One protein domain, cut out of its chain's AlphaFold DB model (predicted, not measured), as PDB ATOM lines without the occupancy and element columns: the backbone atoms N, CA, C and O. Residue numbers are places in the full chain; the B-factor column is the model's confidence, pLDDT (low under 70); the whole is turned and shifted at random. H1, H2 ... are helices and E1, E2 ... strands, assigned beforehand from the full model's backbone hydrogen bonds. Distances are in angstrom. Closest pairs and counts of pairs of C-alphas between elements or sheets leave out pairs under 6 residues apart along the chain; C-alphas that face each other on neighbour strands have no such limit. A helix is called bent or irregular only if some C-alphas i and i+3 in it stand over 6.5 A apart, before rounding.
ATOM      1  N   ASP A  24      78.146 145.249  69.457       41.53
ATOM      2  CA  ASP A  24      78.946 145.978  70.444       41.53
ATOM      3  C   ASP A  24      80.411 146.136  70.025       41.53
ATOM      4  O   ASP A  24      81.041 147.134  70.370       41.53
ATOM      5  N   ALA A  25      80.979 145.176  69.292       33.38
ATOM      6  CA  ALA A  25      82.303 145.316  68.688       33.38
ATOM      7  C   ALA A  25      82.289 146.374  67.574       33.38
ATOM      8  O   ALA A  25      83.166 147.233  67.537       33.38
ATOM      9  N   GLY A  26      81.255 146.373  66.726       25.91
ATOM     10  CA  GLY A  26      81.055 147.389  65.691       25.91
ATOM     11  C   GLY A  26      80.846 148.792  66.267       25.91
ATOM     12  O   GLY A  26      81.456 149.742  65.790       25.91
ATOM     13  N   ARG A  27      80.059 148.931  67.344       40.22
ATOM     14  CA  ARG A  27      79.853 150.212  68.044       40.22
ATOM     15  C   ARG A  27      81.109 150.712  68.745       40.22
ATOM     16  O   ARG A  27      81.339 151.915  68.753       40.22
ATOM     17  N   ARG A  28      81.912 149.814  69.323       43.78
ATOM     18  CA  ARG A  28      83.215 150.168  69.905       43.78
ATOM     19  C   ARG A  28      84.184 150.634  68.828       43.78
ATOM     20  O   ARG A  28      84.739 151.710  68.962       43.78
ATOM     21  N   HIS A  29      84.277 149.907  67.716       35.97
ATOM     22  CA  HIS A  29      85.123 150.295  66.592       35.97
ATOM     23  C   HIS A  29      84.710 151.643  65.979       35.97
ATOM     24  O   HIS A  29      85.563 152.459  65.646       35.97
ATOM     25  N   GLU A  30      83.407 151.912  65.877       37.62
ATOM     26  CA  GLU A  30      82.895 153.207  65.423       37.62
ATOM     27  C   GLU A  30      83.151 154.320  66.452       37.62
ATOM     28  O   GLU A  30      83.568 155.412  66.084       37.62
ATOM     29  N   GLY A  31      82.975 154.043  67.748       36.84
ATOM     30  CA  GLY A  31      83.305 154.976  68.828       36.84
ATOM     31  C   GLY A  31      84.790 155.345  68.850       36.84
ATOM     32  O   GLY A  31      85.124 156.524  68.945       36.84
ATOM     33  N   ASP A  32      85.667 154.361  68.669       44.59
ATOM     34  CA  ASP A  32      87.116 154.545  68.595       44.59
ATOM     35  C   ASP A  32      87.512 155.334  67.338       44.59
ATOM     36  O   ASP A  32      88.356 156.226  67.411       44.59
ATOM     37  N   ARG A  33      86.856 155.088  66.193       42.06
ATOM     38  CA  ARG A  33      87.048 155.885  64.968       42.06
ATOM     39  C   ARG A  33      86.573 157.320  65.133       42.06
ATOM     40  O   ARG A  33      87.262 158.226  64.680       42.06
ATOM     41  N   VAL A  34      85.435 157.547  65.784       36.56
ATOM     42  CA  VAL A  34      84.906 158.894  66.043       36.56
ATOM     43  C   VAL A  34      85.790 159.650  67.035       36.56
ATOM     44  O   VAL A  34      86.016 160.843  66.848       36.56
ATOM     45  N   LEU A  35      86.330 158.980  68.055       49.03
ATOM     46  CA  LEU A  35      87.293 159.570  68.989       49.03
ATOM     47  C   LEU A  35      88.626 159.882  68.302       49.03
ATOM     48  O   LEU A  35      89.136 160.987  68.466       49.03
ATOM     49  N   ALA A  36      89.145 158.969  67.479       44.31
ATOM     50  CA  ALA A  36      90.355 159.197  66.694       44.31
ATOM     51  C   ALA A  36      90.170 160.327  65.670       44.31
ATOM     52  O   ALA A  36      91.048 161.169  65.509       44.31
ATOM     53  N   LEU A  37      89.011 160.400  65.013       38.25
ATOM     54  CA  LEU A  37      88.687 161.475  64.080       38.25
ATOM     55  C   LEU A  37      88.546 162.817  64.805       38.25
ATOM     56  O   LEU A  37      89.062 163.814  64.323       38.25
ATOM     57  N   ARG A  38      87.902 162.853  65.978       44.19
ATOM     58  CA  ARG A  38      87.813 164.074  66.795       44.19
ATOM     59  C   ARG A  38      89.177 164.536  67.285       44.19
ATOM     60  O   ARG A  38      89.456 165.719  67.182       44.19
ATOM     61  N   ALA A  39      90.028 163.625  67.753       51.69
ATOM     62  CA  ALA A  39      91.392 163.950  68.160       51.69
ATOM     63  C   ALA A  39      92.247 164.428  66.975       51.69
ATOM     64  O   ALA A  39      93.035 165.357  67.128       51.69
ATOM     65  N   ALA A  40      92.063 163.843  65.785       47.78
ATOM     66  CA  ALA A  40      92.726 164.281  64.560       47.78
ATOM     67  C   ALA A  40      92.256 165.675  64.115       47.78
ATOM     68  O   ALA A  40      93.095 166.508  63.802       47.78
ATOM     69  N   VAL A  41      90.949 165.955  64.158       46.19
ATOM     70  CA  VAL A  41      90.369 167.273  63.836       46.19
ATOM     71  C   VAL A  41      90.784 168.331  64.862       46.19
ATOM     72  O   VAL A  41      91.212 169.411  64.483       46.19
ATOM     73  N   GLU A  42      90.740 168.011  66.157       51.38
ATOM     74  CA  GLU A  42      91.181 168.920  67.222       51.38
ATOM     75  C   GLU A  42      92.696 169.172  67.173       51.38
ATOM     76  O   GLU A  42      93.159 170.243  67.563       51.38
ATOM     77  N   SER A  43      93.470 168.213  66.657       48.56
ATOM     78  CA  SER A  43      94.886 168.417  66.346       48.56
ATOM     79  C   SER A  43      95.057 169.274  65.094       48.56
ATOM     80  O   SER A  43      95.856 170.197  65.137       48.56
ATOM     81  N   ALA A  44      94.287 169.028  64.027       45.44
ATOM     82  CA  ALA A  44      94.345 169.756  62.758       45.44
ATOM     83  C   ALA A  44      93.992 171.243  62.903       45.44
ATOM     84  O   ALA A  44      94.748 172.090  62.438       45.44
ATOM     85  N   ASP A  45      92.940 171.580  63.655       44.94
ATOM     86  CA  ASP A  45      92.585 172.974  63.972       44.94
ATOM     87  C   ASP A  45      93.671 173.683  64.810       44.94
ATOM     88  O   ASP A  45      93.726 174.911  64.877       44.94
ATOM     89  N   ARG A  46      94.558 172.914  65.455       48.56
ATOM     90  CA  ARG A  46      95.724 173.415  66.192       48.56
ATOM     91  C   ARG A  46      97.016 173.362  65.377       48.56
ATOM     92  O   ARG A  46      98.001 173.926  65.843       48.56
ATOM     93  N   ILE A  47      97.047 172.747  64.189       44.16
ATOM     94  CA  ILE A  47      98.275 172.624  63.383       44.16
ATOM     95  C   ILE A  47      98.821 174.005  63.027       44.16
ATOM     96  O   ILE A  47      99.988 174.274  63.293       44.16
ATOM     97  N   GLU A  48      97.969 174.921  62.558       42.00
ATOM     98  CA  GLU A  48      98.395 176.285  62.211       42.00
ATOM     99  C   GLU A  48      98.852 177.113  63.430       42.00
ATOM    100  O   GLU A  48      99.628 178.055  63.283       42.00
ATOM    101  N   GLN A  49      98.403 176.771  64.646       42.53
ATOM    102  CA  GLN A  49      98.763 177.491  65.879       42.53
ATOM    103  C   GLN A  49      99.930 176.861  66.646       42.53
ATOM    104  O   GLN A  49     100.556 177.535  67.463       42.53
ATOM    105  N   VAL A  50     100.213 175.576  66.422       46.25
ATOM    106  CA  VAL A  50     101.177 174.801  67.213       46.25
ATOM    107  C   VAL A  50     102.373 174.330  66.384       46.25
ATOM    108  O   VAL A  50     103.438 174.100  66.949       46.25
ATOM    109  N   PHE A  51     102.238 174.263  65.058       53.16
ATOM    110  CA  PHE A  51     103.287 173.798  64.151       53.16
ATOM    111  C   PHE A  51     103.489 174.698  62.920       53.16
ATOM    112  O   PHE A  51     103.438 174.207  61.795       53.16
ATOM    113  N   PRO A  52     103.794 175.998  63.075       49.97
ATOM    114  CA  PRO A  52     104.112 176.859  61.934       49.97
ATOM    115  C   PRO A  52     105.351 176.426  61.118       49.97
ATOM    116  O   PRO A  52     105.610 177.029  60.084       49.97
ATOM    117  N   ALA A  53     106.104 175.404  61.553       55.50
ATOM    118  CA  ALA A  53     107.256 174.852  60.828       55.50
ATOM    119  C   ALA A  53     107.076 173.400  60.344       55.50
ATOM    120  O   ALA A  53     108.021 172.841  59.797       55.50
ATOM    121  N   MET A  54     105.921 172.762  60.580       71.25
ATOM    122  CA  MET A  54     105.641 171.487  59.916       71.25
ATOM    123  C   MET A  54     105.179 171.778  58.501       71.25
ATOM    124  O   MET A  54     104.202 172.503  58.303       71.25
ATOM    125  N   ASP A  55     105.837 171.163  57.530       81.56
ATOM    126  CA  ASP A  55     105.295 171.122  56.187       81.56
ATOM    127  C   ASP A  55     104.056 170.224  56.151       81.56
ATOM    128  O   ASP A  55     103.885 169.306  56.958       81.56
ATOM    129  N   THR A  56     103.156 170.495  55.212       86.75
ATOM    130  CA  THR A  56     101.881 169.781  55.110       86.75
ATOM    131  C   THR A  56     101.761 169.042  53.791       86.75
ATOM    132  O   THR A  56     102.028 169.603  52.727       86.75
ATOM    133  N   VAL A  57     101.262 167.810  53.846       90.06
ATOM    134  CA  VAL A  57     100.861 167.036  52.665       90.06
ATOM    135  C   VAL A  57      99.372 166.722  52.714       90.06
ATOM    136  O   VAL A  57      98.837 166.340  53.754       90.06
ATOM    137  N   ALA A  58      98.700 166.844  51.570       89.81
ATOM    138  CA  ALA A  58      97.286 166.514  51.451       89.81
ATOM    139  C   ALA A  58      97.108 165.021  51.131       89.81
ATOM    140  O   ALA A  58      97.543 164.538  50.083       89.81
ATOM    141  N   VAL A  59      96.423 164.283  52.007       87.31
ATOM    142  CA  VAL A  59      96.137 162.851  51.847       87.31
ATOM    143  C   VAL A  59      94.646 162.606  52.010       87.31
ATOM    144  O   VAL A  59      94.081 162.818  53.078       87.31
ATOM    145  N   ASN A  60      93.990 162.107  50.959       83.94
ATOM    146  CA  ASN A  60      92.556 161.779  50.974       83.94
ATOM    147  C   ASN A  60      91.656 162.927  51.485       83.94
ATOM    148  O   ASN A  60      90.639 162.680  52.131       83.94
ATOM    149  N   GLY A  61      92.031 164.177  51.194       78.31
ATOM    150  CA  GLY A  61      91.295 165.373  51.622       78.31
ATOM    151  C   GLY A  61      91.545 165.806  53.070       78.31
ATOM    152  O   GLY A  61      90.829 166.677  53.550       78.31
ATOM    153  N   ALA A  62      92.525 165.209  53.755       79.75
ATOM    154  CA  ALA A  62      93.028 165.666  55.046       79.75
ATOM    155  C   ALA A  62      94.443 166.233  54.888       79.75
ATOM    156  O   ALA A  62      95.283 165.609  54.235       79.75
ATOM    157  N   ASP A  63      94.703 167.375  55.516       85.38
ATOM    158  CA  ASP A  63      96.049 167.933  55.612       85.38
ATOM    159  C   ASP A  63      96.788 167.273  56.775       85.38
ATOM    160  O   ASP A  63      96.304 167.212  57.908       85.38
ATOM    161  N   VAL A  64      97.958 166.727  56.468       87.06
ATOM    162  CA  VAL A  64      98.816 166.030  57.418       87.06
ATOM    163  C   VAL A  64     100.099 166.821  57.582       87.06
ATOM    164  O   VAL A  64     100.823 167.012  56.607       87.06
ATOM    165  N   GLY A  65     100.392 167.236  58.813       85.62
ATOM    166  CA  GLY A  65     101.680 167.832  59.159       85.62
ATOM    167  C   GLY A  65     102.767 166.763  59.194       85.62
ATOM    168  O   GLY A  65     102.554 165.696  59.776       85.62
ATOM    169  N   VAL A  66     103.910 167.045  58.581       87.81
ATOM    170  CA  VAL A  66     105.083 166.172  58.510       87.81
ATOM    171  C   VAL A  66     106.293 166.939  59.029       87.81
ATOM    172  O   VAL A  66     106.511 168.096  58.681       87.81
ATOM    173  N   LEU A  67     107.069 166.285  59.887       85.25
ATOM    174  CA  LEU A  67     108.348 166.779  60.379       85.25
ATOM    175  C   LEU A  67     109.394 165.683  60.244       85.25
ATOM    176  O   LEU A  67     109.172 164.542  60.654       85.25
ATOM    177  N   GLU A  68     110.546 166.053  59.714       85.00
ATOM    178  CA  GLU A  68     111.733 165.211  59.673       85.00
ATOM    179  C   GLU A  68     112.429 165.223  61.034       85.00
ATOM    180  O   GLU A  68     112.699 166.278  61.609       85.00
ATOM    181  N   GLN A  69     112.717 164.041  61.569       83.75
ATOM    182  CA  GLN A  69     113.491 163.888  62.791       83.75
ATOM    183  C   GLN A  69     114.888 163.384  62.446       83.75
ATOM    184  O   GLN A  69     115.051 162.246  62.005       83.75
ATOM    185  N   TYR A  70     115.882 164.218  62.728       80.06
ATOM    186  CA  TYR A  70     117.296 163.892  62.588       80.06
ATOM    187  C   TYR A  70     117.904 163.508  63.940       80.06
ATOM    188  O   TYR A  70     117.473 163.999  64.990       80.06
ATOM    189  N   ASP A  71     118.883 162.609  63.931       78.94
ATOM    190  CA  ASP A  71     119.697 162.321  65.106       78.94
ATOM    191  C   ASP A  71     120.829 163.353  65.293       78.94
ATOM    192  O   ASP A  71     120.935 164.342  64.571       78.94
ATOM    193  N   ALA A  72     121.684 163.150  66.300       71.88
ATOM    194  CA  ALA A  72     122.796 164.062  66.588       71.88
ATOM    195  C   ALA A  72     123.926 164.031  65.535       71.88
ATOM    196  O   ALA A  72     124.861 164.826  65.634       71.88
ATOM    197  N   GLY A  73     123.882 163.088  64.592       72.94
ATOM    198  CA  GLY A  73     124.812 162.947  63.477       72.94
ATOM    199  C   GLY A  73     124.250 163.450  62.145       72.94
ATOM    200  O   GLY A  73     124.839 163.132  61.114       72.94
ATOM    201  N   ASP A  74     123.145 164.203  62.169       75.94
ATOM    202  CA  ASP A  74     122.403 164.674  60.994       75.94
ATOM    203  C   ASP A  74     121.848 163.531  60.113       75.94
ATOM    204  O   ASP A  74     121.533 163.736  58.939       75.94
ATOM    205  N   GLU A  75     121.688 162.319  60.661       82.31
ATOM    206  CA  GLU A  75     121.017 161.213  59.971       82.31
ATOM    207  C   GLU A  75     119.501 161.327  60.166       82.31
ATOM    208  O   GLU A  75     119.013 161.480  61.287       82.31
ATOM    209  N   LEU A  76     118.734 161.240  59.078       86.62
ATOM    210  CA  LEU A  76     117.274 161.213  59.141       86.62
ATOM    211  C   LEU A  76     116.802 159.864  59.700       86.62
ATOM    212  O   LEU A  76     116.927 158.829  59.048       86.62
ATOM    213  N   VAL A  77     116.220 159.875  60.900       88.38
ATOM    214  CA  VAL A  77     115.855 158.650  61.630       88.38
ATOM    215  C   VAL A  77     114.354 158.384  61.693       88.38
ATOM    216  O   VAL A  77     113.953 157.229  61.866       88.38
ATOM    217  N   ALA A  78     113.506 159.403  61.539       91.12
ATOM    218  CA  ALA A  78     112.054 159.226  61.550       91.12
ATOM    219  C   ALA A  78     111.294 160.377  60.877       91.12
ATOM    220  O   ALA A  78     111.810 161.480  60.717       91.12
ATOM    221  N   PHE A  79     110.022 160.123  60.561       91.31
ATOM    222  CA  PHE A  79     109.034 161.156  60.250       91.31
ATOM    223  C   PHE A  79     107.995 161.233  61.370       91.31
ATOM    224  O   PHE A  79     107.397 160.221  61.743       91.31
ATOM    225  N   VAL A  80     107.755 162.434  61.889       88.56
ATOM    226  CA  VAL A  80     106.722 162.715  62.890       88.56
ATOM    227  C   VAL A  80     105.520 163.324  62.189       88.56
ATOM    228  O   VAL A  80     105.653 164.296  61.448       88.56
ATOM    229  N   LEU A  81     104.342 162.755  62.430       88.62
ATOM    230  CA  LEU A  81     103.134 163.097  61.702       88.62
ATOM    231  C   LEU A  81     102.010 163.565  62.627       88.62
ATOM    232  O   LEU A  81     101.694 162.899  63.616       88.62
ATOM    233  N   ALA A  82     101.360 164.667  62.256       84.31
ATOM    234  CA  ALA A  82     100.243 165.264  62.985       84.31
ATOM    235  C   ALA A  82      98.992 165.417  62.097       84.31
ATOM    236  O   ALA A  82      99.070 165.404  60.868       84.31
ATOM    237  N   GLY A  83      97.817 165.559  62.720       78.12
ATOM    238  CA  GLY A  83      96.540 165.764  62.008       78.12
ATOM    239  C   GLY A  83      95.848 164.486  61.531       78.12
ATOM    240  O   GLY A  83      94.786 164.542  60.918       78.12
ATOM    241  N   HIS A  84      96.400 163.312  61.838       77.94
ATOM    242  CA  HIS A  84      95.776 162.021  61.555       77.94
ATOM    243  C   HIS A  84      96.184 160.973  62.592       77.94
ATOM    244  O   HIS A  84      97.163 161.148  63.308       77.94
ATOM    245  N   LEU A  85      95.450 159.854  62.645       69.69
ATOM    246  CA  LEU A  85      95.769 158.738  63.548       69.69
ATOM    247  C   LEU A  85      95.678 157.352  62.898       69.69
ATOM    248  O   LEU A  85      95.979 156.345  63.538       69.69
ATOM    249  N   THR A  86      95.263 157.251  61.633       84.75
ATOM    250  CA  THR A  86      95.133 155.947  60.970       84.75
ATOM    251  C   THR A  86      96.440 155.561  60.282       84.75
ATOM    252  O   THR A  86      97.052 156.376  59.592       84.75
ATOM    253  N   ALA A  87      96.849 154.298  60.422       88.44
ATOM    254  CA  ALA A  87      98.057 153.790  59.773       88.44
ATOM    255  C   ALA A  87      98.053 153.970  58.238       88.44
ATOM    256  O   ALA A  87      99.063 154.418  57.704       88.44
ATOM    257  N   PRO A  88      96.948 153.724  57.498       91.75
ATOM    258  CA  PRO A  88      96.936 153.957  56.053       91.75
ATOM    259  C   PRO A  88      97.159 155.423  55.663       91.75
ATOM    260  O   PRO A  88      97.884 155.689  54.705       91.75
ATOM    261  N   THR A  89      96.566 156.373  56.398       90.50
ATOM    262  CA  THR A  89      96.787 157.806  56.154       90.50
ATOM    263  C   THR A  89      98.221 158.195  56.502       90.50
ATOM    264  O   THR A  89      98.840 158.902  55.716       90.50
ATOM    265  N   ALA A  90      98.772 157.668  57.600       91.25
ATOM    266  CA  ALA A  90     100.161 157.889  57.999       91.25
ATOM    267  C   ALA A  90     101.153 157.452  56.925       91.25
ATOM    268  O   ALA A  90     101.957 158.252  56.458       91.25
ATOM    269  N   LEU A  91     101.047 156.205  56.466       95.00
ATOM    270  CA  LEU A  91     101.929 155.674  55.426       95.00
ATOM    271  C   LEU A  91     101.780 156.435  54.109       95.00
ATOM    272  O   LEU A  91     102.771 156.696  53.432       95.00
ATOM    273  N   SER A  92     100.551 156.823  53.758       95.38
ATOM    274  CA  SER A  92     100.301 157.626  52.557       95.38
ATOM    275  C   SER A  92     100.926 159.017  52.665       95.38
ATOM    276  O   SER A  92     101.456 159.509  51.675       95.38
ATOM    277  N   ALA A  93     100.902 159.635  53.850       94.44
ATOM    278  CA  ALA A  93     101.527 160.930  54.094       94.44
ATOM    279  C   ALA A  93     103.053 160.849  54.021       94.44
ATOM    280  O   ALA A  93     103.660 161.646  53.314       94.44
ATOM    281  N   VAL A  94     103.662 159.846  54.664       94.75
ATOM    282  CA  VAL A  94     105.114 159.606  54.570       94.75
ATOM    283  C   VAL A  94     105.522 159.404  53.115       94.75
ATOM    284  O   VAL A  94     106.463 160.034  52.644       94.75
ATOM    285  N   ARG A  95     104.781 158.580  52.365       96.00
ATOM    286  CA  ARG A  95     105.083 158.350  50.951       96.00
ATOM    287  C   ARG A  95     104.942 159.624  50.121       96.00
ATOM    288  O   ARG A  95     105.821 159.920  49.322       96.00
ATOM    289  N   ALA A  96     103.866 160.384  50.322       95.06
ATOM    290  CA  ALA A  96     103.649 161.650  49.627       95.06
ATOM    291  C   ALA A  96     104.750 162.680  49.930       95.06
ATOM    292  O   ALA A  96     105.135 163.432  49.039       95.06
ATOM    293  N   TRP A  97     105.267 162.693  51.162       95.00
ATOM    294  CA  TRP A  97     106.389 163.541  51.558       95.00
ATOM    295  C   TRP A  97     107.692 163.146  50.853       95.00
ATOM    296  O   TRP A  97     108.325 163.985  50.210       95.00
ATOM    297  N   ILE A  98     108.055 161.860  50.914       94.12
ATOM    298  CA  ILE A  98     109.282 161.327  50.304       94.12
ATOM    299  C   ILE A  98     109.266 161.528  48.783       94.12
ATOM    300  O   ILE A  98     110.189 162.113  48.209       94.12
ATOM    301  N   ASP A  99     108.197 161.075  48.127       94.62
ATOM    302  CA  ASP A  99     108.085 161.059  46.664       94.62
ATOM    303  C   ASP A  99     107.830 162.474  46.087       94.62
ATOM    304  O   ASP A  99     107.961 162.688  44.880       94.62
ATOM    305  N   GLY A 100     107.451 163.442  46.929       93.56
ATOM    306  CA  GLY A 100     107.124 164.814  46.544       93.56
ATOM    307  C   GLY A 100     108.148 165.833  47.061       93.56
ATOM    308  O   GLY A 100     109.200 165.985  46.434       93.56
ATOM    309  N   PRO A 101     107.851 166.568  48.152       91.75
ATOM    310  CA  PRO A 101     108.722 167.615  48.691       91.75
ATOM    311  C   PRO A 101     110.190 167.210  48.868       91.75
ATOM    312  O   PRO A 101     111.068 167.907  48.366       91.75
ATOM    313  N   MET A 102     110.471 166.060  49.484       90.19
ATOM    314  CA  MET A 102     111.850 165.613  49.704       90.19
ATOM    315  C   MET A 102     112.571 165.295  48.388       90.19
ATOM    316  O   MET A 102     113.695 165.742  48.174       90.19
ATOM    317  N   THR A 103     111.913 164.604  47.453       92.06
ATOM    318  CA  THR A 103     112.464 164.371  46.105       92.06
ATOM    319  C   THR A 103     112.763 165.687  45.375       92.06
ATOM    320  O   THR A 103     113.784 165.802  44.692       92.06
ATOM    321  N   ALA A 104     111.906 166.702  45.519       90.12
ATOM    322  CA  ALA A 104     112.140 168.018  44.929       90.12
ATOM    323  C   ALA A 104     113.352 168.730  45.557       90.12
ATOM    324  O   ALA A 104     114.129 169.347  44.826       90.12
ATOM    325  N   LEU A 105     113.538 168.608  46.875       87.38
ATOM    326  CA  LEU A 105     114.692 169.149  47.599       87.38
ATOM    327  C   LEU A 105     116.001 168.450  47.201       87.38
ATOM    328  O   LEU A 105     116.989 169.123  46.913       87.38
ATOM    329  N   CYS A 106     116.000 167.118  47.118       84.56
ATOM    330  CA  CYS A 106     117.175 166.335  46.725       84.56
ATOM    331  C   CYS A 106     117.494 166.433  45.219       84.56
ATOM    332  O   CYS A 106     118.594 166.084  44.790       84.56
ATOM    333  N   GLY A 107     116.541 166.870  44.386       91.44
ATOM    334  CA  GLY A 107     116.672 166.916  42.922       91.44
ATOM    335  C   GLY A 107     116.650 165.541  42.238       91.44
ATOM    336  O   GLY A 107     116.757 165.453  41.012       91.44
ATOM    337  N   ALA A 108     116.508 164.470  43.015       91.81
ATOM    338  CA  ALA A 108     116.392 163.087  42.587       91.81
ATOM    339  C   ALA A 108     115.665 162.280  43.671       91.81
ATOM    340  O   ALA A 108     115.448 162.761  44.781       91.81
ATOM    341  N   SER A 109     115.305 161.039  43.341       91.31
ATOM    342  CA  SER A 109     114.732 160.113  44.318       91.31
ATOM    343  C   SER A 109     115.695 159.914  45.504       91.31
ATOM    344  O   SER A 109     116.856 159.556  45.267       91.31
ATOM    345  N   PRO A 110     115.238 160.108  46.756       89.25
ATOM    346  CA  PRO A 110     116.066 159.928  47.949       89.25
ATOM    347  C   PRO A 110     116.307 158.445  48.284       89.25
ATOM    348  O   PRO A 110     117.211 158.116  49.060       89.25
ATOM    349  N   TYR A 111     115.552 157.517  47.680       91.56
ATOM    350  CA  TYR A 111     115.808 156.085  47.837       91.56
ATOM    351  C   TYR A 111     117.164 155.693  47.233       91.56
ATOM    352  O   TYR A 111     117.523 156.092  46.126       91.56
ATOM    353  N   GLY A 112     117.908 154.856  47.953       82.88
ATOM    354  CA  GLY A 112     119.219 154.328  47.572       82.88
ATOM    355  C   GLY A 112     120.392 155.278  47.822       82.88
ATOM    356  O   GLY A 112     121.529 154.813  47.809       82.88
ATOM    357  N   ASN A 113     120.124 156.560  48.088       81.31
ATOM    358  CA  ASN A 113     121.139 157.557  48.429       81.31
ATOM    359  C   ASN A 113     121.033 157.959  49.904       81.31
ATOM    360  O   ASN A 113     121.989 157.771  50.648       81.31
ATOM    361  N   ASP A 114     119.848 158.421  50.320       82.62
ATOM    362  CA  ASP A 114     119.639 159.066  51.622       82.62
ATOM    363  C   ASP A 114     118.749 158.234  52.560       82.62
ATOM    364  O   ASP A 114     118.961 158.221  53.767       82.62
ATOM    365  N   LEU A 115     117.769 157.498  52.016       82.25
ATOM    366  CA  LEU A 115     116.763 156.748  52.794       82.25
ATOM    367  C   LEU A 115     116.925 155.218  52.753       82.25
ATOM    368  O   LEU A 115     116.048 154.496  53.225       82.25
ATOM    369  N   ASP A 116     118.021 154.708  52.180       86.62
ATOM    370  CA  ASP A 116     118.161 153.308  51.733       86.62
ATOM    371  C   ASP A 116     117.170 152.944  50.602       86.62
ATOM    372  O   ASP A 116     116.476 153.788  50.040       86.62
ATOM    373  N   SER A 117     117.145 151.683  50.187       91.25
ATOM    374  CA  SER A 117     116.255 151.117  49.182       91.25
ATOM    375  C   SER A 117     114.777 151.240  49.554       91.25
ATOM    376  O   SER A 117     114.380 151.031  50.701       91.25
ATOM    377  N   GLU A 118     113.943 151.489  48.541       93.06
ATOM    378  CA  GLU A 118     112.484 151.562  48.678       93.06
ATOM    379  C   GLU A 118     111.918 150.300  49.359       93.06
ATOM    380  O   GLU A 118     111.135 150.399  50.304       93.06
ATOM    381  N   ASP A 119     112.390 149.113  48.962       93.06
ATOM    382  CA  ASP A 119     111.992 147.847  49.587       93.06
ATOM    383  C   ASP A 119     112.319 147.813  51.083       93.06
ATOM    384  O   ASP A 119     111.488 147.366  51.875       93.06
ATOM    385  N   ARG A 120     113.500 148.293  51.502       88.88
ATOM    386  CA  ARG A 120     113.858 148.338  52.924       88.88
ATOM    387  C   ARG A 120     112.968 149.318  53.672       88.88
ATOM    388  O   ARG A 120     112.549 148.975  54.769       88.88
ATOM    389  N   VAL A 121     112.679 150.491  53.115       90.50
ATOM    390  CA  VAL A 121     111.802 151.492  53.747       90.50
ATOM    391  C   VAL A 121     110.409 150.895  53.966       90.50
ATOM    392  O   VAL A 121     109.898 150.866  55.086       90.50
ATOM    393  N   TRP A 122     109.810 150.318  52.926       93.06
ATOM    394  CA  TRP A 122     108.401 149.924  52.972       93.06
ATOM    395  C   TRP A 122     108.138 148.499  53.471       93.06
ATOM    396  O   TRP A 122     107.001 148.170  53.827       93.06
ATOM    397  N   SER A 123     109.163 147.651  53.562       92.12
ATOM    398  CA  SER A 123     109.034 146.337  54.197       92.12
ATOM    399  C   SER A 123     108.656 146.494  55.665       92.12
ATOM    400  O   SER A 123     109.352 147.156  56.439       92.12
ATOM    401  N   HIS A 124     107.549 145.855  56.049       90.06
ATOM    402  CA  HIS A 124     106.981 145.956  57.396       90.06
ATOM    403  C   HIS A 124     106.653 147.400  57.815       90.06
ATOM    404  O   HIS A 124     106.732 147.740  58.990       90.06
ATOM    405  N   ALA A 125     106.260 148.266  56.869       92.12
ATOM    406  CA  ALA A 125     106.025 149.688  57.137       92.12
ATOM    407  C   ALA A 125     105.049 149.959  58.294       92.12
ATOM    408  O   ALA A 125     105.248 150.897  59.059       92.12
ATOM    409  N   THR A 126     104.014 149.132  58.455       91.75
ATOM    410  CA  THR A 126     103.060 149.267  59.564       91.75
ATOM    411  C   THR A 126     103.711 149.029  60.926       91.75
ATOM    412  O   THR A 126     103.356 149.708  61.884       91.75
ATOM    413  N   ASP A 127     104.679 148.114  61.015       93.25
ATOM    414  CA  ASP A 127     105.366 147.767  62.268       93.25
ATOM    415  C   ASP A 127     106.317 148.889  62.724       93.25
ATOM    416  O   ASP A 127     106.692 148.961  63.891       93.25
ATOM    417  N   ARG A 128     106.673 149.797  61.807       92.00
ATOM    418  CA  ARG A 128     107.507 150.981  62.057       92.00
ATOM    419  C   ARG A 128     106.720 152.187  62.559       92.00
ATOM    420  O   ARG A 128     107.316 153.212  62.886       92.00
ATOM    421  N   LEU A 129     105.390 152.097  62.582       92.88
ATOM    422  CA  LEU A 129     104.540 153.156  63.104       92.88
ATOM    423  C   LEU A 129     104.379 153.009  64.613       92.88
ATOM    424  O   LEU A 129     103.994 151.958  65.120       92.88
ATOM    425  N   SER A 130     104.588 154.109  65.322       90.50
ATOM    426  CA  SER A 130     104.278 154.222  66.742       90.50
ATOM    427  C   SER A 130     103.371 155.421  66.986       90.50
ATOM    428  O   SER A 130     103.620 156.523  66.496       90.50
ATOM    429  N   HIS A 131     102.292 155.212  67.735       86.00
ATOM    430  CA  HIS A 131     101.407 156.287  68.177       86.00
ATOM    431  C   HIS A 131     101.872 156.780  69.538       86.00
ATOM    432  O   HIS A 131     102.002 155.999  70.480       86.00
ATOM    433  N   THR A 132     102.124 158.076  69.642       82.69
ATOM    434  CA  THR A 132     102.609 158.698  70.873       82.69
ATOM    435  C   THR A 132     102.047 160.108  71.004       82.69
ATOM    436  O   THR A 132     101.223 160.540  70.198       82.69
ATOM    437  N   HIS A 133     102.465 160.817  72.043       78.06
ATOM    438  CA  HIS A 133     102.207 162.238  72.190       78.06
ATOM    439  C   HIS A 133     103.530 162.985  72.218       78.06
ATOM    440  O   HIS A 133     104.505 162.515  72.805       78.06
ATOM    441  N   ILE A 134     103.548 164.167  71.616       68.06
ATOM    442  CA  ILE A 134     104.661 165.104  71.743       68.06
ATOM    443  C   ILE A 134     104.205 166.340  72.499       68.06
ATOM    444  O   ILE A 134     103.038 166.727  72.442       68.06
ATOM    445  N   ARG A 135     105.136 166.946  73.238       64.38
ATOM    446  CA  ARG A 135     104.934 168.238  73.891       64.38
ATOM    447  C   ARG A 135     105.712 169.289  73.123       64.38
ATOM    448  O   ARG A 135     106.925 169.167  72.979       64.38
ATOM    449  N   VAL A 136     105.001 170.311  72.661       54.44
ATOM    450  CA  VAL A 136     105.568 171.429  71.900       54.44
ATOM    451  C   VAL A 136     105.447 172.699  72.734       54.44
ATOM    452  O   VAL A 136     104.419 172.930  73.375       54.44
ATOM    453  N   VAL A 137     106.497 173.520  72.733       48.75
ATOM    454  CA  VAL A 137     106.468 174.877  73.287       48.75
ATOM    455  C   VAL A 137     106.924 175.826  72.190       48.75
ATOM    456  O   VAL A 137     107.960 175.590  71.575       48.75
ATOM    457  N   SER A 138     106.150 176.879  71.933       46.91
ATOM    458  CA  SER A 138     106.586 177.970  71.067       46.91
ATOM    459  C   SER A 138     107.606 178.835  71.806       46.91
ATOM    460  O   SER A 138     107.420 179.154  72.984       46.91
ATOM    461  N   TRP A 139     108.672 179.241  71.115       42.12
ATOM    462  CA  TRP A 139     109.551 180.308  71.587       42.12
ATOM    463  C   TRP A 139     109.442 181.495  70.630       42.12
ATOM    464  O   TRP A 139     109.496 181.329  69.414       42.12
ATOM    465  N   GLU A 140     109.247 182.703  71.162       42.81
ATOM    466  CA  GLU A 140     109.349 183.919  70.357       42.81
ATOM    467  C   GLU A 140     110.776 184.062  69.808       42.81
ATOM    468  O   GLU A 140     111.715 184.298  70.566       42.81
ATOM    469  N   GLY A 141     110.919 183.968  68.485       43.56
ATOM    470  CA  GLY A 141     112.115 184.419  67.770       43.56
ATOM    471  C   GLY A 141     113.108 183.347  67.316       43.56
ATOM    472  O   GLY A 141     114.077 183.723  66.664       43.56
ATOM    473  N   GLU A 142     112.884 182.056  67.580       40.66
ATOM    474  CA  GLU A 142     113.725 180.979  67.034       40.66
ATOM    475  C   GLU A 142     112.903 179.962  66.228       40.66
ATOM    476  O   GLU A 142     111.880 179.462  66.686       40.66
ATOM    477  N   GLU A 143     113.386 179.636  65.025       42.50
ATOM    478  CA  GLU A 143     112.859 178.589  64.128       42.50
ATOM    479  C   GLU A 143     113.173 177.158  64.623       42.50
ATOM    480  O   GLU A 143     112.858 176.180  63.950       42.50
ATOM    481  N   ALA A 144     113.801 177.013  65.796       39.06
ATOM    482  CA  ALA A 144     114.258 175.738  66.336       39.06
ATOM    483  C   ALA A 144     113.347 175.250  67.473       39.06
ATOM    484  O   ALA A 144     113.296 175.816  68.566       39.06
ATOM    485  N   TRP A 145     112.635 174.153  67.222       53.16
ATOM    486  CA  TRP A 145     111.747 173.518  68.194       53.16
ATOM    487  C   TRP A 145     112.544 172.620  69.137       53.16
ATOM    488  O   TRP A 145     113.213 171.685  68.696       53.16
ATOM    489  N   MET A 146     112.438 172.859  70.446       43.84
ATOM    490  CA  MET A 146     112.997 171.958  71.455       43.84
ATOM    491  C   MET A 146     111.908 171.177  72.189       43.84
ATOM    492  O   MET A 146     110.912 171.720  72.668       43.84
ATOM    493  N   TRP A 147     112.154 169.878  72.316       53.09
ATOM    494  CA  TRP A 147     111.361 168.915  73.067       53.09
ATOM    495  C   TRP A 147     111.495 169.216  74.561       53.09
ATOM    496  O   TRP A 147     112.604 169.187  75.097       53.09
ATOM    497  N   THR A 148     110.395 169.504  75.264       40.62
ATOM    498  CA  THR A 148     110.464 169.780  76.712       40.62
ATOM    499  C   THR A 148     109.453 168.982  77.530       40.62
ATOM    500  O   THR A 148     108.442 168.489  77.035       40.62
ATOM    501  N   ALA A 149     109.724 168.883  78.835       39.59
ATOM    502  CA  ALA A 149     108.859 168.213  79.803       39.59
ATOM    503  C   ALA A 149     107.559 168.986  80.117       39.59
ATOM    504  O   ALA A 149     106.660 168.431  80.751       39.59
ATOM    505  N   THR A 150     107.414 170.244  79.689       43.28
ATOM    506  CA  THR A 150     106.265 171.110  80.008       43.28
ATOM    507  C   THR A 150     105.608 171.627  78.725       43.28
ATOM    508  O   THR A 150     106.262 172.318  77.958       43.28
ATOM    509  N   GLY A 151     104.327 171.319  78.485       55.66
ATOM    510  CA  GLY A 151     103.597 171.773  77.290       55.66
ATOM    511  C   GLY A 151     102.275 171.031  77.062       55.66
ATOM    512  O   GLY A 151     101.940 170.119  77.821       55.66
ATOM    513  N   THR A 152     101.537 171.427  76.020       60.94
ATOM    514  CA  THR A 152     100.338 170.710  75.545       60.94
ATOM    515  C   THR A 152     100.758 169.411  74.870       60.94
ATOM    516  O   THR A 152     101.641 169.422  74.015       60.94
ATOM    517  N   GLU A 153     100.122 168.302  75.242       69.50
ATOM    518  CA  GLU A 153     100.323 167.013  74.579       69.50
ATOM    519  C   GLU A 153      99.512 166.943  73.292       69.50
ATOM    520  O   GLU A 153      98.303 167.185  73.288       69.50
ATOM    521  N   ILE A 154     100.190 166.600  72.204       73.19
ATOM    522  CA  ILE A 154      99.609 166.496  70.873       73.19
ATOM    523  C   ILE A 154      99.799 165.062  70.409       73.19
ATOM    524  O   ILE A 154     100.941 164.590  70.393       73.19
ATOM    525  N   PRO A 155      98.718 164.357  70.051       78.75
ATOM    526  CA  PRO A 155      98.835 163.010  69.537       78.75
ATOM    527  C   PRO A 155      99.490 163.049  68.156       78.75
ATOM    528  O   PRO A 155      99.099 163.826  67.284       78.75
ATOM    529  N   VAL A 156     100.483 162.191  67.961       84.06
ATOM    530  CA  VAL A 156     101.207 162.053  66.699       84.06
ATOM    531  C   VAL A 156     101.426 160.589  66.359       84.06
ATOM    532  O   VAL A 156     101.394 159.697  67.217       84.06
ATOM    533  N   THR A 157     101.696 160.345  65.086       89.81
ATOM    534  CA  THR A 157     102.212 159.072  64.600       89.81
ATOM    535  C   THR A 157     103.655 159.271  64.159       89.81
ATOM    536  O   THR A 157     103.939 160.147  63.353       89.81
ATOM    537  N   VAL A 158     104.571 158.463  64.687       90.25
ATOM    538  CA  VAL A 158     105.984 158.474  64.300       90.25
ATOM    539  C   VAL A 158     106.260 157.252  63.440       90.25
ATOM    540  O   VAL A 158     105.959 156.133  63.855       90.25
ATOM    541  N   TYR A 159     106.823 157.474  62.259       94.19
ATOM    542  CA  TYR A 159     107.324 156.436  61.371       94.19
ATOM    543  C   TYR A 159     108.847 156.367  61.483       94.19
ATOM    544  O   TYR A 159     109.540 157.290  61.062       94.19
ATOM    545  N   HIS A 160     109.360 155.281  62.062       93.19
ATOM    546  CA  HIS A 160     110.798 155.082  62.272       93.19
ATOM    547  C   HIS A 160     111.459 154.506  61.014       93.19
ATOM    548  O   HIS A 160     111.009 153.495  60.470       93.19
ATOM    549  N   LEU A 161     112.533 155.139  60.542       89.25
ATOM    550  CA  LEU A 161     113.315 154.656  59.395       89.25
ATOM    551  C   LEU A 161     114.310 153.568  59.807       89.25
ATOM    552  O   LEU A 161     114.580 152.643  59.032       89.25
TER     553      LEU A 161
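Overview. This is residues 24 to 161 of the 163 residues of an uncharacterized protein of Frankia irregularis (UniProt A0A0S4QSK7). A strongly twisted sheet of five strands curls round one helix, H2, while a long first helix, H1, packs on the sheet with its residues 36 to 50 and sticks out as an arm with residues 24 to 32. The short helices H3 and H4 lead into the edge strand E4, and a long loop, residues 137 to 151, joins E4 to E5. The printed part has 138 residues, with four named helices and five named strands in the order H1 E1 E2 E3 H2 H3 H4 E4 E5. The sheet's order is E1 E2 E3 E5 E4, all antiparallel, and the class is mixed, helices and strands. The whole is compact, with a radius of gyration of the C-alphas of 15.7 A, and spans 48 by 40 by 26 A.

Arrangement. The sheet holds E1, residues 55 to 59, E2, residues 62 to 70, E3, residues 76 to 82, E5, residues 152 to 160, and E4, residues 129 to 136. E1, E2 and E3 form a meander, each strand the antiparallel neighbour of the one before. E1 and E2 are a hairpin, with N 57 and O 64 2.9 A apart, within hydrogen-bond range. E2 and E3 are a hairpin too, with N 67 and O 80 at 2.9 A. E3 and E5 have N 81 and O 157 at 2.8 A. The hairpin E4 and E5 has N 158 and O 130 at 2.8 A; E4 bends by 55 degrees at residue 132 and E5 by 56 degrees at residue 155. H2, residues 87 to 106, is on one face of the sheet, making two layers, a helix layer and a sheet layer; the C-alphas of Val 59 and Ala 93 are the closest of E1 and H2, 6.1 A apart. H1, residues 24 to 50, is on the sheet, its closest C-alphas to E5 being Ser 43 and Ile 154, 6.8 A apart. H1 and H2 are apart. H4, residues 125 to 128, only grazes the sheet, and only just touches H2, with 3 pairs of C-alphas within 8 A, the closest Ala 87 and Thr 126 at 6.7 A; H2 touches it with residues 87 to 91 alone. H3, residues 118 to 122, is not on the sheet. In H3 every O i to N i+4 pair is within hydrogen-bond range, against 20 of 23 in H1 and 14 of 16 in H2; H4 is too short for one.

Along the chain. H1 begins at C-alpha 24 (78.946, 145.978, 70.444), is 36.5 A long and has a kink of 26 degrees near residue 44. H1 and H2 are only just irregular: C-alphas 45 and 48 are 6.9 A apart, C-alphas 99 and 102 6.6 A. H2 begins at (98.057, 153.790, 59.773) and is 26.3 A long. E1 measures 13.1 A, E2 25.5 A, E3 17.9 A, E4 20.3 A and E5 23.0 A, E5 ending at C-alpha 160 (110.798, 155.082, 62.272).

Size, cuts and confidence. The two C-alphas farthest apart, Asp 24 and Gly 107, are 51.2 A apart. The printed part has no cut. The links H2 to H3 and E4 to E5 are long. The mean pLDDT of the printed part is 72.4; residues 24 to 53, 85 and 134 to 153 are under 70.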